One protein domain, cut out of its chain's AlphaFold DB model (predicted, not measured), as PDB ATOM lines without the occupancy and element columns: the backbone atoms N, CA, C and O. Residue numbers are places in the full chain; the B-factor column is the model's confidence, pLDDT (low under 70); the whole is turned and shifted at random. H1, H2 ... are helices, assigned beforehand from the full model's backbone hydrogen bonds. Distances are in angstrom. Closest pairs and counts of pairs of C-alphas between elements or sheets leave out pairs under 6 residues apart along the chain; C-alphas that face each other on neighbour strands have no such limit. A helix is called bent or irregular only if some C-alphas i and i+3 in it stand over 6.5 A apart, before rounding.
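What this domain is: This is residues 385 to 446 and 557 to 573 of the 634 residues of the protein "RUN domain-containing protein" of Photinus pyralis (UniProt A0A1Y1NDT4). One long helix, H2, runs the length of the domain; two short helices, H1 and H3, and the loops round them gather in a small body beside its earlier part, while its last part sticks out as a free arm, residues 429 to 446. H1 and H3 sit on the same side of H2, with H3 near it and H1 slightly farther off. The printed part has 79 residues with three named helices, in the order H1, H2, H3, and no named strand; the class is all helix, with 50 of the 79 residues in named helices. It is only just loose, close to extended, with a radius of gyration of the C-alphas of 17.2 A. The C-alphas span 63 by 22 by 20 A, a rod in outline, and the free arm makes much of that length.

Where its parts are: The printed part begins at Arg 385, with its C-alpha at (-22.224, -33.002, -86.260). H1 is residues 392 to 396, five residues, 6.1 A from first to last C-alpha. H2 is residues 407 to 444, 38 residues and 55.5 A long, from C-alpha 407 at (-17.924, -18.188, -89.513) to C-alpha 444 at (-60.295, -25.491, -54.464). After the cut, H3 is residues 557 to 563, seven residues and 9.8 A long, and ends with C-alpha 563 at (-27.408, -23.668, -69.764).

How they stand to each other: H1 and H3 only just touch, with 3 pairs of C-alphas within 8 A; the closest C-alphas are those of Thr 393 and Leu 560, 6.4 A apart, and the centres are 10.0 A apart. H2 touches no helix. H2 and H3 are near each other, with 6 pairs of C-alphas within 10 A and the closest 8.1 A apart. H1 and H2 are apart, but only just, with the closest C-alphas 8.4 A apart. In H1, H2 and H3 every O i to N i+4 pair is within hydrogen-bond range, and no helix is bent.

The domain as a whole: The two C-alphas farthest apart are those of Asn 405 and Glu 446, at 63.6 A. Without residues 429 to 446, of which 429 to 444 belong to H2, the remaining 61 residues span 34 by 21 by 19 A, with a radius of gyration of 11.5 A. The link from H1 to H2, 10 residues, is short. Residues 447 to 556 are cut out, in the link from H2 to H3, and the C-alphas of Glu 446 and Gly 557 are 49.7 A apart across the cut. The mean pLDDT of the printed part is 74.9; 23 residues are under 70, namely 399 to 400, 402 to 406, 430, 433 to 445 and 568 to 569.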
ATOM      1  N   ARG A 385     -20.974 -32.482 -86.833       74.81
ATOM      2  CA  ARG A 385     -22.224 -33.002 -86.260       74.81
ATOM      3  C   ARG A 385     -21.983 -33.525 -84.833       74.81
ATOM      4  O   ARG A 385     -21.030 -34.282 -84.628       74.81
ATOM      5  N   PRO A 386     -22.831 -33.176 -83.845       82.50
ATOM      6  CA  PRO A 386     -22.721 -33.719 -82.496       82.50
ATOM      7  C   PRO A 386     -22.915 -35.235 -82.486       82.50
ATOM      8  O   PRO A 386     -23.710 -35.802 -83.235       82.50
ATOM      9  N   THR A 387     -22.204 -35.901 -81.581       84.00
ATOM     10  CA  THR A 387     -22.318 -37.351 -81.401       84.00
ATOM     11  C   THR A 387     -23.676 -37.720 -80.796       84.00
ATOM     12  O   THR A 387     -24.252 -36.966 -80.010       84.00
ATOM     13  N   LYS A 388     -24.227 -38.883 -81.168       81.38
ATOM     14  CA  LYS A 388     -25.571 -39.306 -80.740       81.38
ATOM     15  C   LYS A 388     -25.660 -39.367 -79.212       81.38
ATOM     16  O   LYS A 388     -24.981 -40.175 -78.583       81.38
ATOM     17  N   GLY A 389     -26.526 -38.545 -78.622       82.06
ATOM     18  CA  GLY A 389     -26.694 -38.430 -77.177       82.06
ATOM     19  C   GLY A 389     -25.842 -37.345 -76.499       82.06
ATOM     20  O   GLY A 389     -25.981 -37.172 -75.287       82.06
ATOM     21  N   GLN A 390     -24.997 -36.604 -77.224       85.56
ATOM     22  CA  GLN A 390     -24.130 -35.560 -76.662       85.56
ATOM     23  C   GLN A 390     -24.941 -34.420 -76.034       85.56
ATOM     24  O   GLN A 390     -25.870 -33.892 -76.646       85.56
ATOM     25  N   THR A 391     -24.588 -34.014 -74.815       86.25
ATOM     26  CA  THR A 391     -25.215 -32.859 -74.159       86.25
ATOM     27  C   THR A 391     -24.793 -31.554 -74.832       86.25
ATOM     28  O   THR A 391     -23.701 -31.442 -75.393       86.25
ATOM     29  N   LEU A 392     -25.654 -30.538 -74.755       83.06
ATOM     30  CA  LEU A 392     -25.367 -29.216 -75.313       83.06
ATOM     31  C   LEU A 392     -24.131 -28.570 -74.649       83.06
ATOM     32  O   LEU A 392     -23.302 -27.978 -75.336       83.06
ATOM     33  N   THR A 393     -23.941 -28.799 -73.342       84.62
ATOM     34  CA  THR A 393     -22.734 -28.437 -72.574       84.62
ATOM     35  C   THR A 393     -21.462 -29.043 -73.173       84.62
ATOM     36  O   THR A 393     -20.502 -28.323 -73.447       84.62
ATOM     37  N   ALA A 394     -21.458 -30.354 -73.429       84.81
ATOM     38  CA  ALA A 394     -20.313 -31.074 -73.984       84.81
ATOM     39  C   ALA A 394     -20.048 -30.753 -75.464       84.81
ATOM     40  O   ALA A 394     -18.935 -30.959 -75.943       84.81
ATOM     41  N   PHE A 395     -21.053 -30.287 -76.212       85.62
ATOM     42  CA  PHE A 395     -20.878 -29.873 -77.606       85.62
ATOM     43  C   PHE A 395     -20.294 -28.460 -77.709       85.62
ATOM     44  O   PHE A 395     -19.268 -28.283 -78.364       85.62
ATOM     45  N   LEU A 396     -20.857 -27.486 -76.984       84.25
ATOM     46  CA  LEU A 396     -20.367 -26.101 -76.966       84.25
ATOM     47  C   LEU A 396     -18.974 -25.960 -76.327       84.25
ATOM     48  O   LEU A 396     -18.191 -25.115 -76.742       84.25
ATOM     49  N   THR A 397     -18.619 -26.808 -75.354       80.75
ATOM     50  CA  THR A 397     -17.244 -26.861 -74.805       80.75
ATOM     51  C   THR A 397     -16.264 -27.664 -75.669       80.75
ATOM     52  O   THR A 397     -15.069 -27.706 -75.363       80.75
ATOM     53  N   SER A 398     -16.733 -28.317 -76.740       79.19
ATOM     54  CA  SER A 398     -15.866 -29.127 -77.592       79.19
ATOM     55  C   SER A 398     -14.936 -28.254 -78.434       79.19
ATOM     56  O   SER A 398     -15.328 -27.251 -79.031       79.19
ATOM     57  N   SER A 399     -13.690 -28.704 -78.585       65.12
ATOM     58  CA  SER A 399     -12.741 -28.092 -79.521       65.12
ATOM     59  C   SER A 399     -13.129 -28.283 -80.992       65.12
ATOM     60  O   SER A 399     -12.458 -27.735 -81.857       65.12
ATOM     61  N   GLN A 400     -14.182 -29.053 -81.286       69.75
ATOM     62  CA  GLN A 400     -14.731 -29.215 -82.631       69.75
ATOM     63  C   GLN A 400     -15.622 -28.018 -82.983       69.75
ATOM     64  O   GLN A 400     -15.394 -27.390 -84.013       69.75
ATOM     65  N   PHE A 401     -16.547 -27.639 -82.092       73.69
ATOM     66  CA  PHE A 401     -17.430 -26.482 -82.280       73.69
ATOM     67  C   PHE A 401     -16.632 -25.187 -82.505       73.69
ATOM     68  O   PHE A 401     -16.787 -24.525 -83.532       73.69
ATOM     69  N   ALA A 402     -15.672 -24.904 -81.619       67.69
ATOM     70  CA  ALA A 402     -14.817 -23.714 -81.686       67.69
ATOM     71  C   ALA A 402     -13.808 -23.703 -82.862       67.69
ATOM     72  O   ALA A 402     -13.175 -22.679 -83.114       67.69
ATOM     73  N   ARG A 403     -13.628 -24.827 -83.579       66.50
ATOM     74  CA  ARG A 403     -12.772 -24.950 -84.782       66.50
ATOM     75  C   ARG A 403     -13.574 -25.049 -86.085       66.50
ATOM     76  O   ARG A 403     -13.020 -25.443 -87.109       66.50
ATOM     77  N   SER A 404     -14.863 -24.718 -86.067       59.84
ATOM     78  CA  SER A 404     -15.646 -24.565 -87.296       59.84
ATOM     79  C   SER A 404     -15.025 -23.451 -88.156       59.84
ATOM     80  O   SER A 404     -15.066 -22.273 -87.813       59.84
ATOM     81  N   ASN A 405     -14.376 -23.837 -89.261       54.25
ATOM     82  CA  ASN A 405     -13.536 -22.932 -90.063       54.25
ATOM     83  C   ASN A 405     -14.334 -21.950 -90.947       54.25
ATOM     84  O   ASN A 405     -13.736 -21.150 -91.662       54.25
ATOM     85  N   ALA A 406     -15.666 -22.015 -90.912       65.12
ATOM     86  CA  ALA A 406     -16.571 -21.108 -91.600       65.12
ATOM     87  C   ALA A 406     -17.419 -20.358 -90.564       65.12
ATOM     88  O   ALA A 406     -18.211 -20.950 -89.830       65.12
ATOM     89  N   GLU A 407     -17.251 -19.035 -90.504       71.38
ATOM     90  CA  GLU A 407     -17.924 -18.188 -89.513       71.38
ATOM     91  C   GLU A 407     -19.455 -18.203 -89.668       71.38
ATOM     92  O   GLU A 407     -20.164 -18.200 -88.663       71.38
ATOM     93  N   LEU A 408     -19.948 -18.332 -90.908       73.12
ATOM     94  CA  LEU A 408     -21.373 -18.466 -91.226       73.12
ATOM     95  C   LEU A 408     -21.984 -19.759 -90.673       73.12
ATOM     96  O   LEU A 408     -23.070 -19.719 -90.104       73.12
ATOM     97  N   ASP A 409     -21.299 -20.900 -90.783       74.00
ATOM     98  CA  ASP A 409     -21.830 -22.175 -90.276       74.00
ATOM     99  C   ASP A 409     -21.881 -22.189 -88.747       74.00
ATOM    100  O   ASP A 409     -22.823 -22.714 -88.156       74.00
ATOM    101  N   ARG A 410     -20.913 -21.529 -88.101       78.25
ATOM    102  CA  ARG A 410     -20.928 -21.291 -86.655       78.25
ATOM    103  C   ARG A 410     -22.069 -20.354 -86.238       78.25
ATOM    104  O   ARG A 410     -22.715 -20.606 -85.226       78.25
ATOM    105  N   GLU A 411     -22.347 -19.295 -87.000       79.94
ATOM    106  CA  GLU A 411     -23.490 -18.402 -86.749       79.94
ATOM    107  C   GLU A 411     -24.831 -19.135 -86.925       79.94
ATOM    108  O   GLU A 411     -25.689 -19.081 -86.045       79.94
ATOM    109  N   ASN A 412     -24.975 -19.915 -87.999       79.56
ATOM    110  CA  ASN A 412     -26.145 -20.758 -88.242       79.56
ATOM    111  C   ASN A 412     -26.359 -21.784 -87.118       79.56
ATOM    112  O   ASN A 412     -27.476 -21.945 -86.624       79.56
ATOM    113  N   ALA A 413     -25.283 -22.411 -86.641       81.25
ATOM    114  CA  ALA A 413     -25.315 -23.281 -85.474       81.25
ATOM    115  C   ALA A 413     -25.776 -22.546 -84.200       81.25
ATOM    116  O   ALA A 413     -26.556 -23.102 -83.425       81.25
ATOM    117  N   HIS A 414     -25.362 -21.290 -83.986       85.31
ATOM    118  CA  HIS A 414     -25.864 -20.478 -82.873       85.31
ATOM    119  C   HIS A 414     -27.371 -20.195 -82.976       85.31
ATOM    120  O   HIS A 414     -28.031 -20.167 -81.934       85.31
ATOM    121  N   PHE A 415     -27.938 -20.035 -84.179       85.25
ATOM    122  CA  PHE A 415     -29.390 -19.901 -84.348       85.25
ATOM    123  C   PHE A 415     -30.131 -21.184 -83.943       85.25
ATOM    124  O   PHE A 415     -30.996 -21.101 -83.070       85.25
ATOM    125  N   SER A 416     -29.740 -22.362 -84.457       82.88
ATOM    126  CA  SER A 416     -30.347 -23.654 -84.068       82.88
ATOM    127  C   SER A 416     -30.275 -23.907 -82.554       82.88
ATOM    128  O   SER A 416     -31.246 -24.348 -81.939       82.88
ATOM    129  N   VAL A 417     -29.138 -23.588 -81.922       84.31
ATOM    130  CA  VAL A 417     -28.969 -23.695 -80.462       84.31
ATOM    131  C   VAL A 417     -29.883 -22.717 -79.717       84.31
ATOM    132  O   VAL A 417     -30.517 -23.100 -78.732       84.31
ATOM    133  N   SER A 418     -29.981 -21.470 -80.182       87.31
ATOM    134  CA  SER A 418     -30.797 -20.433 -79.539       87.31
ATOM    135  C   SER A 418     -32.292 -20.741 -79.622       87.31
ATOM    136  O   SER A 418     -32.993 -20.618 -78.619       87.31
ATOM    137  N   GLU A 419     -32.778 -21.182 -80.784       86.12
ATOM    138  CA  GLU A 419     -34.172 -21.593 -80.983       86.12
ATOM    139  C   GLU A 419     -34.543 -22.748 -80.046       86.12
ATOM    140  O   GLU A 419     -35.509 -22.648 -79.287       86.12
ATOM    141  N   ALA A 420     -33.708 -23.788 -79.994       81.56
ATOM    142  CA  ALA A 420     -33.911 -24.930 -79.112       81.56
ATOM    143  C   ALA A 420     -33.898 -24.553 -77.618       81.56
ATOM    144  O   ALA A 420     -34.709 -25.061 -76.839       81.56
ATOM    145  N   MET A 421     -33.012 -23.636 -77.208       81.25
ATOM    146  CA  MET A 421     -32.989 -23.106 -75.841       81.25
ATOM    147  C   MET A 421     -34.262 -22.317 -75.510       81.25
ATOM    148  O   MET A 421     -34.824 -22.510 -74.432       81.25
ATOM    149  N   ILE A 422     -34.754 -21.477 -76.427       83.44
ATOM    150  CA  ILE A 422     -36.009 -20.730 -76.249       83.44
ATOM    151  C   ILE A 422     -37.194 -21.698 -76.138       83.44
ATOM    152  O   ILE A 422     -37.980 -21.581 -75.197       83.44
ATOM    153  N   SER A 423     -37.291 -22.697 -77.023       79.75
ATOM    154  CA  SER A 423     -38.340 -23.723 -76.967       79.75
ATOM    155  C   SER A 423     -38.309 -24.521 -75.659       79.75
ATOM    156  O   SER A 423     -39.360 -24.786 -75.076       79.75
ATOM    157  N   ALA A 424     -37.123 -24.871 -75.149       77.25
ATOM    158  CA  ALA A 424     -36.984 -25.543 -73.859       77.25
ATOM    159  C   ALA A 424     -37.448 -24.646 -72.695       77.25
ATOM    160  O   ALA A 424     -38.219 -25.087 -71.840       77.25
ATOM    161  N   MET A 425     -37.046 -23.369 -72.682       80.06
ATOM    162  CA  MET A 425     -37.500 -22.396 -71.679       80.06
ATOM    163  C   MET A 425     -39.021 -22.197 -71.717       80.06
ATOM    164  O   MET A 425     -39.655 -22.132 -70.662       80.06
ATOM    165  N   GLU A 426     -39.623 -22.132 -72.905       82.31
ATOM    166  CA  GLU A 426     -41.073 -22.017 -73.076       82.31
ATOM    167  C   GLU A 426     -41.806 -23.267 -72.574       82.31
ATOM    168  O   GLU A 426     -42.762 -23.142 -71.809       82.31
ATOM    169  N   GLN A 427     -41.316 -24.473 -72.883       74.38
ATOM    170  CA  GLN A 427     -41.876 -25.719 -72.348       74.38
ATOM    171  C   GLN A 427     -41.778 -25.805 -70.818       74.38
ATOM    172  O   GLN A 427     -42.726 -26.253 -70.176       74.38
ATOM    173  N   ILE A 428     -40.666 -25.371 -70.212       74.75
ATOM    174  CA  ILE A 428     -40.503 -25.341 -68.746       74.75
ATOM    175  C   ILE A 428     -41.480 -24.343 -68.110       74.75
ATOM    176  O   ILE A 428     -42.047 -24.621 -67.054       74.75
ATOM    177  N   ARG A 429     -41.700 -23.182 -68.741       76.19
ATOM    178  CA  ARG A 429     -42.689 -22.195 -68.280       76.19
ATOM    179  C   ARG A 429     -44.109 -22.734 -68.400       76.19
ATOM    180  O   ARG A 429     -44.803 -22.776 -67.396       76.19
ATOM    181  N   CYS A 430     -44.482 -23.257 -69.565       69.38
ATOM    182  CA  CYS A 430     -45.802 -23.832 -69.800       69.38
ATOM    183  C   CYS A 430     -46.106 -24.999 -68.842       69.38
ATOM    184  O   CYS A 430     -47.193 -25.042 -68.279       69.38
ATOM    185  N   LYS A 431     -45.139 -25.889 -68.566       72.50
ATOM    186  CA  LYS A 431     -45.287 -26.948 -67.548       72.50
ATOM    187  C   LYS A 431     -45.523 -26.384 -66.143       72.50
ATOM    188  O   LYS A 431     -46.403 -26.873 -65.449       72.50
ATOM    189  N   ARG A 432     -44.792 -25.340 -65.736       73.19
ATOM    190  CA  ARG A 432     -45.019 -24.668 -64.444       73.19
ATOM    191  C   ARG A 432     -46.410 -24.032 -64.370       73.19
ATOM    192  O   ARG A 432     -47.075 -24.171 -63.353       73.19
ATOM    193  N   ASP A 433     -46.841 -23.373 -65.442       65.31
ATOM    194  CA  ASP A 433     -48.147 -22.713 -65.510       65.31
ATOM    195  C   ASP A 433     -49.300 -23.742 -65.511       65.31
ATOM    196  O   ASP A 433     -50.346 -23.488 -64.918       65.31
ATOM    197  N   PHE A 434     -49.097 -24.927 -66.107       62.28
ATOM    198  CA  PHE A 434     -50.018 -26.066 -66.005       62.28
ATOM    199  C   PHE A 434     -50.070 -26.646 -64.588       62.28
ATOM    200  O   PHE A 434     -51.166 -26.801 -64.058       62.28
ATOM    201  N   ASN A 435     -48.924 -26.909 -63.950       62.41
ATOM    202  CA  ASN A 435     -48.889 -27.411 -62.572       62.41
ATOM    203  C   ASN A 435     -49.570 -26.426 -61.601       62.41
ATOM    204  O   ASN A 435     -50.384 -26.837 -60.789       62.41
ATOM    205  N   PHE A 436     -49.335 -25.117 -61.751       58.03
ATOM    206  CA  PHE A 436     -49.977 -24.079 -60.930       58.03
ATOM    207  C   PHE A 436     -51.498 -23.952 -61.159       58.03
ATOM    208  O   PHE A 436     -52.221 -23.434 -60.302       58.03
ATOM    209  N   ALA A 437     -51.997 -24.392 -62.317       59.03
ATOM    210  CA  ALA A 437     -53.430 -24.496 -62.580       59.03
ATOM    211  C   ALA A 437     -54.031 -25.769 -61.961       59.03
ATOM    212  O   ALA A 437     -55.135 -25.704 -61.428       59.03
ATOM    213  N   ASP A 438     -53.306 -26.891 -61.993       58.50
ATOM    214  CA  ASP A 438     -53.717 -28.165 -61.384       58.50
ATOM    215  C   ASP A 438     -53.736 -28.060 -59.844       58.50
ATOM    216  O   ASP A 438     -54.745 -28.373 -59.213       58.50
ATOM    217  N   ASP A 439     -52.694 -27.466 -59.244       59.12
ATOM    218  CA  ASP A 439     -52.615 -27.170 -57.804       59.12
ATOM    219  C   ASP A 439     -53.769 -26.265 -57.328       59.12
ATOM    220  O   ASP A 439     -54.335 -26.491 -56.261       59.12
ATOM    221  N   GLN A 440     -54.176 -25.265 -58.125       56.12
ATOM    222  CA  GLN A 440     -55.340 -24.419 -57.810       56.12
ATOM    223  C   GLN A 440     -56.670 -25.182 -57.869       56.12
ATOM    224  O   GLN A 440     -57.599 -24.849 -57.130       56.12
ATOM    225  N   VAL A 441     -56.786 -26.188 -58.739       56.00
ATOM    226  CA  VAL A 441     -57.972 -27.054 -58.793       56.00
ATOM    227  C   VAL A 441     -57.979 -28.014 -57.599       56.00
ATOM    228  O   VAL A 441     -59.029 -28.177 -56.980       56.00
ATOM    229  N   GLU A 442     -56.828 -28.571 -57.204       50.81
ATOM    230  CA  GLU A 442     -56.718 -29.402 -55.995       50.81
ATOM    231  C   GLU A 442     -56.900 -28.620 -54.679       50.81
ATOM    232  O   GLU A 442     -57.408 -29.187 -53.710       50.81
ATOM    233  N   GLU A 443     -56.499 -27.344 -54.604       51.69
ATOM    234  CA  GLU A 443     -56.715 -26.496 -53.418       51.69
ATOM    235  C   GLU A 443     -58.174 -26.020 -53.305       51.69
ATOM    236  O   GLU A 443     -58.692 -25.871 -52.196       51.69
ATOM    237  N   SER A 444     -58.868 -25.842 -54.437       54.97
ATOM    238  CA  SER A 444     -60.295 -25.491 -54.464       54.97
ATOM    239  C   SER A 444     -61.231 -26.663 -54.133       54.97
ATOM    240  O   SER A 444     -62.424 -26.427 -53.924       54.97
ATOM    241  N   ASP A 445     -60.740 -27.905 -54.104       69.50
ATOM    242  CA  ASP A 445     -61.539 -29.078 -53.747       69.50
ATOM    243  C   ASP A 445     -61.454 -29.356 -52.234       69.50
ATOM    244  O   ASP A 445     -60.525 -29.985 -51.709       69.50
ATOM    245  N   GLU A 446     -62.470 -28.874 -51.510       73.88
ATOM    246  CA  GLU A 446     -62.595 -29.049 -50.063       73.88
ATOM    247  C   GLU A 446     -62.572 -30.530 -49.636       73.88
ATOM    248  O   GLU A 446     -62.108 -30.837 -48.531       73.88
ATOM    249  N   GLY A 557     -19.993 -18.694 -74.605       79.56
ATOM    250  CA  GLY A 557     -19.852 -18.421 -73.171       79.56
ATOM    251  C   GLY A 557     -21.174 -18.015 -72.513       79.56
ATOM    252  O   GLY A 557     -21.512 -18.511 -71.436       79.56
ATOM    253  N   VAL A 558     -21.964 -17.180 -73.195       82.94
ATOM    254  CA  VAL A 558     -23.320 -16.799 -72.775       82.94
ATOM    255  C   VAL A 558     -24.249 -18.015 -72.776       82.94
ATOM    256  O   VAL A 558     -24.951 -18.239 -71.789       82.94
ATOM    257  N   ALA A 559     -24.217 -18.840 -73.827       83.88
ATOM    258  CA  ALA A 559     -25.004 -20.068 -73.903       83.88
ATOM    259  C   ALA A 559     -24.651 -21.034 -72.761       83.88
ATOM    260  O   ALA A 559     -25.549 -21.495 -72.062       83.88
ATOM    261  N   LEU A 560     -23.362 -21.279 -72.497       83.50
ATOM    262  CA  LEU A 560     -22.913 -22.120 -71.380       83.50
ATOM    263  C   LEU A 560     -23.346 -21.566 -70.013       83.50
ATOM    264  O   LEU A 560     -23.789 -22.333 -69.157       83.50
ATOM    265  N   SER A 561     -23.277 -20.245 -69.815       83.62
ATOM    266  CA  SER A 561     -23.758 -19.587 -68.593       83.62
ATOM    267  C   SER A 561     -25.264 -19.787 -68.388       83.62
ATOM    268  O   SER A 561     -25.684 -20.206 -67.310       83.62
ATOM    269  N   LEU A 562     -26.074 -19.579 -69.432       83.31
ATOM    270  CA  LEU A 562     -27.519 -19.821 -69.402       83.31
ATOM    271  C   LEU A 562     -27.849 -21.299 -69.148       83.31
ATOM    272  O   LEU A 562     -28.641 -21.601 -68.260       83.31
ATOM    273  N   ILE A 563     -27.211 -22.216 -69.879       82.38
ATOM    274  CA  ILE A 563     -27.408 -23.668 -69.764       82.38
ATOM    275  C   ILE A 563     -27.087 -24.167 -68.350       82.38
ATOM    276  O   ILE A 563     -27.839 -24.975 -67.814       82.38
ATOM    277  N   SER A 564     -26.035 -23.640 -67.710       80.88
ATOM    278  CA  SER A 564     -25.638 -24.018 -66.341       80.88
ATOM    279  C   SER A 564     -26.698 -23.760 -65.261       80.88
ATOM    280  O   SER A 564     -26.579 -24.277 -64.152       80.88
ATOM    281  N   ARG A 565     -27.736 -22.964 -65.564       79.88
ATOM    282  CA  ARG A 565     -28.856 -22.675 -64.654       79.88
ATOM    283  C   ARG A 565     -30.001 -23.691 -64.757       79.88
ATOM    284  O   ARG A 565     -30.937 -23.606 -63.968       79.88
ATOM    285  N   PHE A 566     -29.937 -24.638 -65.693       75.00
ATOM    286  CA  PHE A 566     -30.951 -25.673 -65.899       75.00
ATOM    287  C   PHE A 566     -30.396 -27.065 -65.597       75.00
ATOM    288  O   PHE A 566     -29.208 -27.338 -65.756       75.00
ATOM    289  N   ASN A 567     -31.275 -27.981 -65.192       77.00
ATOM    290  CA  ASN A 567     -30.913 -29.387 -65.058       77.00
ATOM    291  C   ASN A 567     -30.761 -30.000 -66.462       77.00
ATOM    292  O   ASN A 567     -31.654 -29.838 -67.291       77.00
ATOM    293  N   GLU A 568     -29.678 -30.740 -66.732       69.19
ATOM    294  CA  GLU A 568     -29.392 -31.300 -68.067       69.19
ATOM    295  C   GLU A 568     -30.528 -32.187 -68.615       69.19
ATOM    296  O   GLU A 568     -30.677 -32.320 -69.826       69.19
ATOM    297  N   LYS A 569     -31.377 -32.750 -67.741       69.19
ATOM    298  CA  LYS A 569     -32.579 -33.518 -68.123       69.19
ATOM    299  C   LYS A 569     -33.703 -32.680 -68.756       69.19
ATOM    300  O   LYS A 569     -34.611 -33.256 -69.347       69.19
ATOM    301  N   GLN A 570     -33.694 -31.359 -68.577       71.38
ATOM    302  CA  GLN A 570     -34.728 -30.438 -69.075       71.38
ATOM    303  C   GLN A 570     -34.371 -29.810 -70.430       71.38
ATOM    304  O   GLN A 570     -35.220 -29.161 -71.039       71.38
ATOM    305  N   LEU A 571     -33.132 -29.985 -70.894       76.56
ATOM    306  CA  LEU A 571     -32.627 -29.413 -72.138       76.56
ATOM    307  C   LEU A 571     -32.586 -30.473 -73.252       76.56
ATOM    308  O   LEU A 571     -32.304 -31.641 -72.971       76.56
ATOM    309  N   PRO A 572     -32.823 -30.089 -74.520       79.62
ATOM    310  CA  PRO A 572     -32.591 -30.978 -75.652       79.62
ATOM    311  C   PRO A 572     -31.099 -31.322 -75.765       79.62
ATOM    312  O   PRO A 572     -30.224 -30.509 -75.445       79.62
ATOM    313  N   ARG A 573     -30.788 -32.535 -76.232       84.75
ATOM    314  CA  ARG A 573     -29.398 -32.922 -76.508       84.75
ATOM    315  C   ARG A 573     -28.928 -32.251 -77.792       84.75
ATOM    316  O   ARG A 573     -29.727 -31.994 -78.687       84.75
TER     317      ARG A 573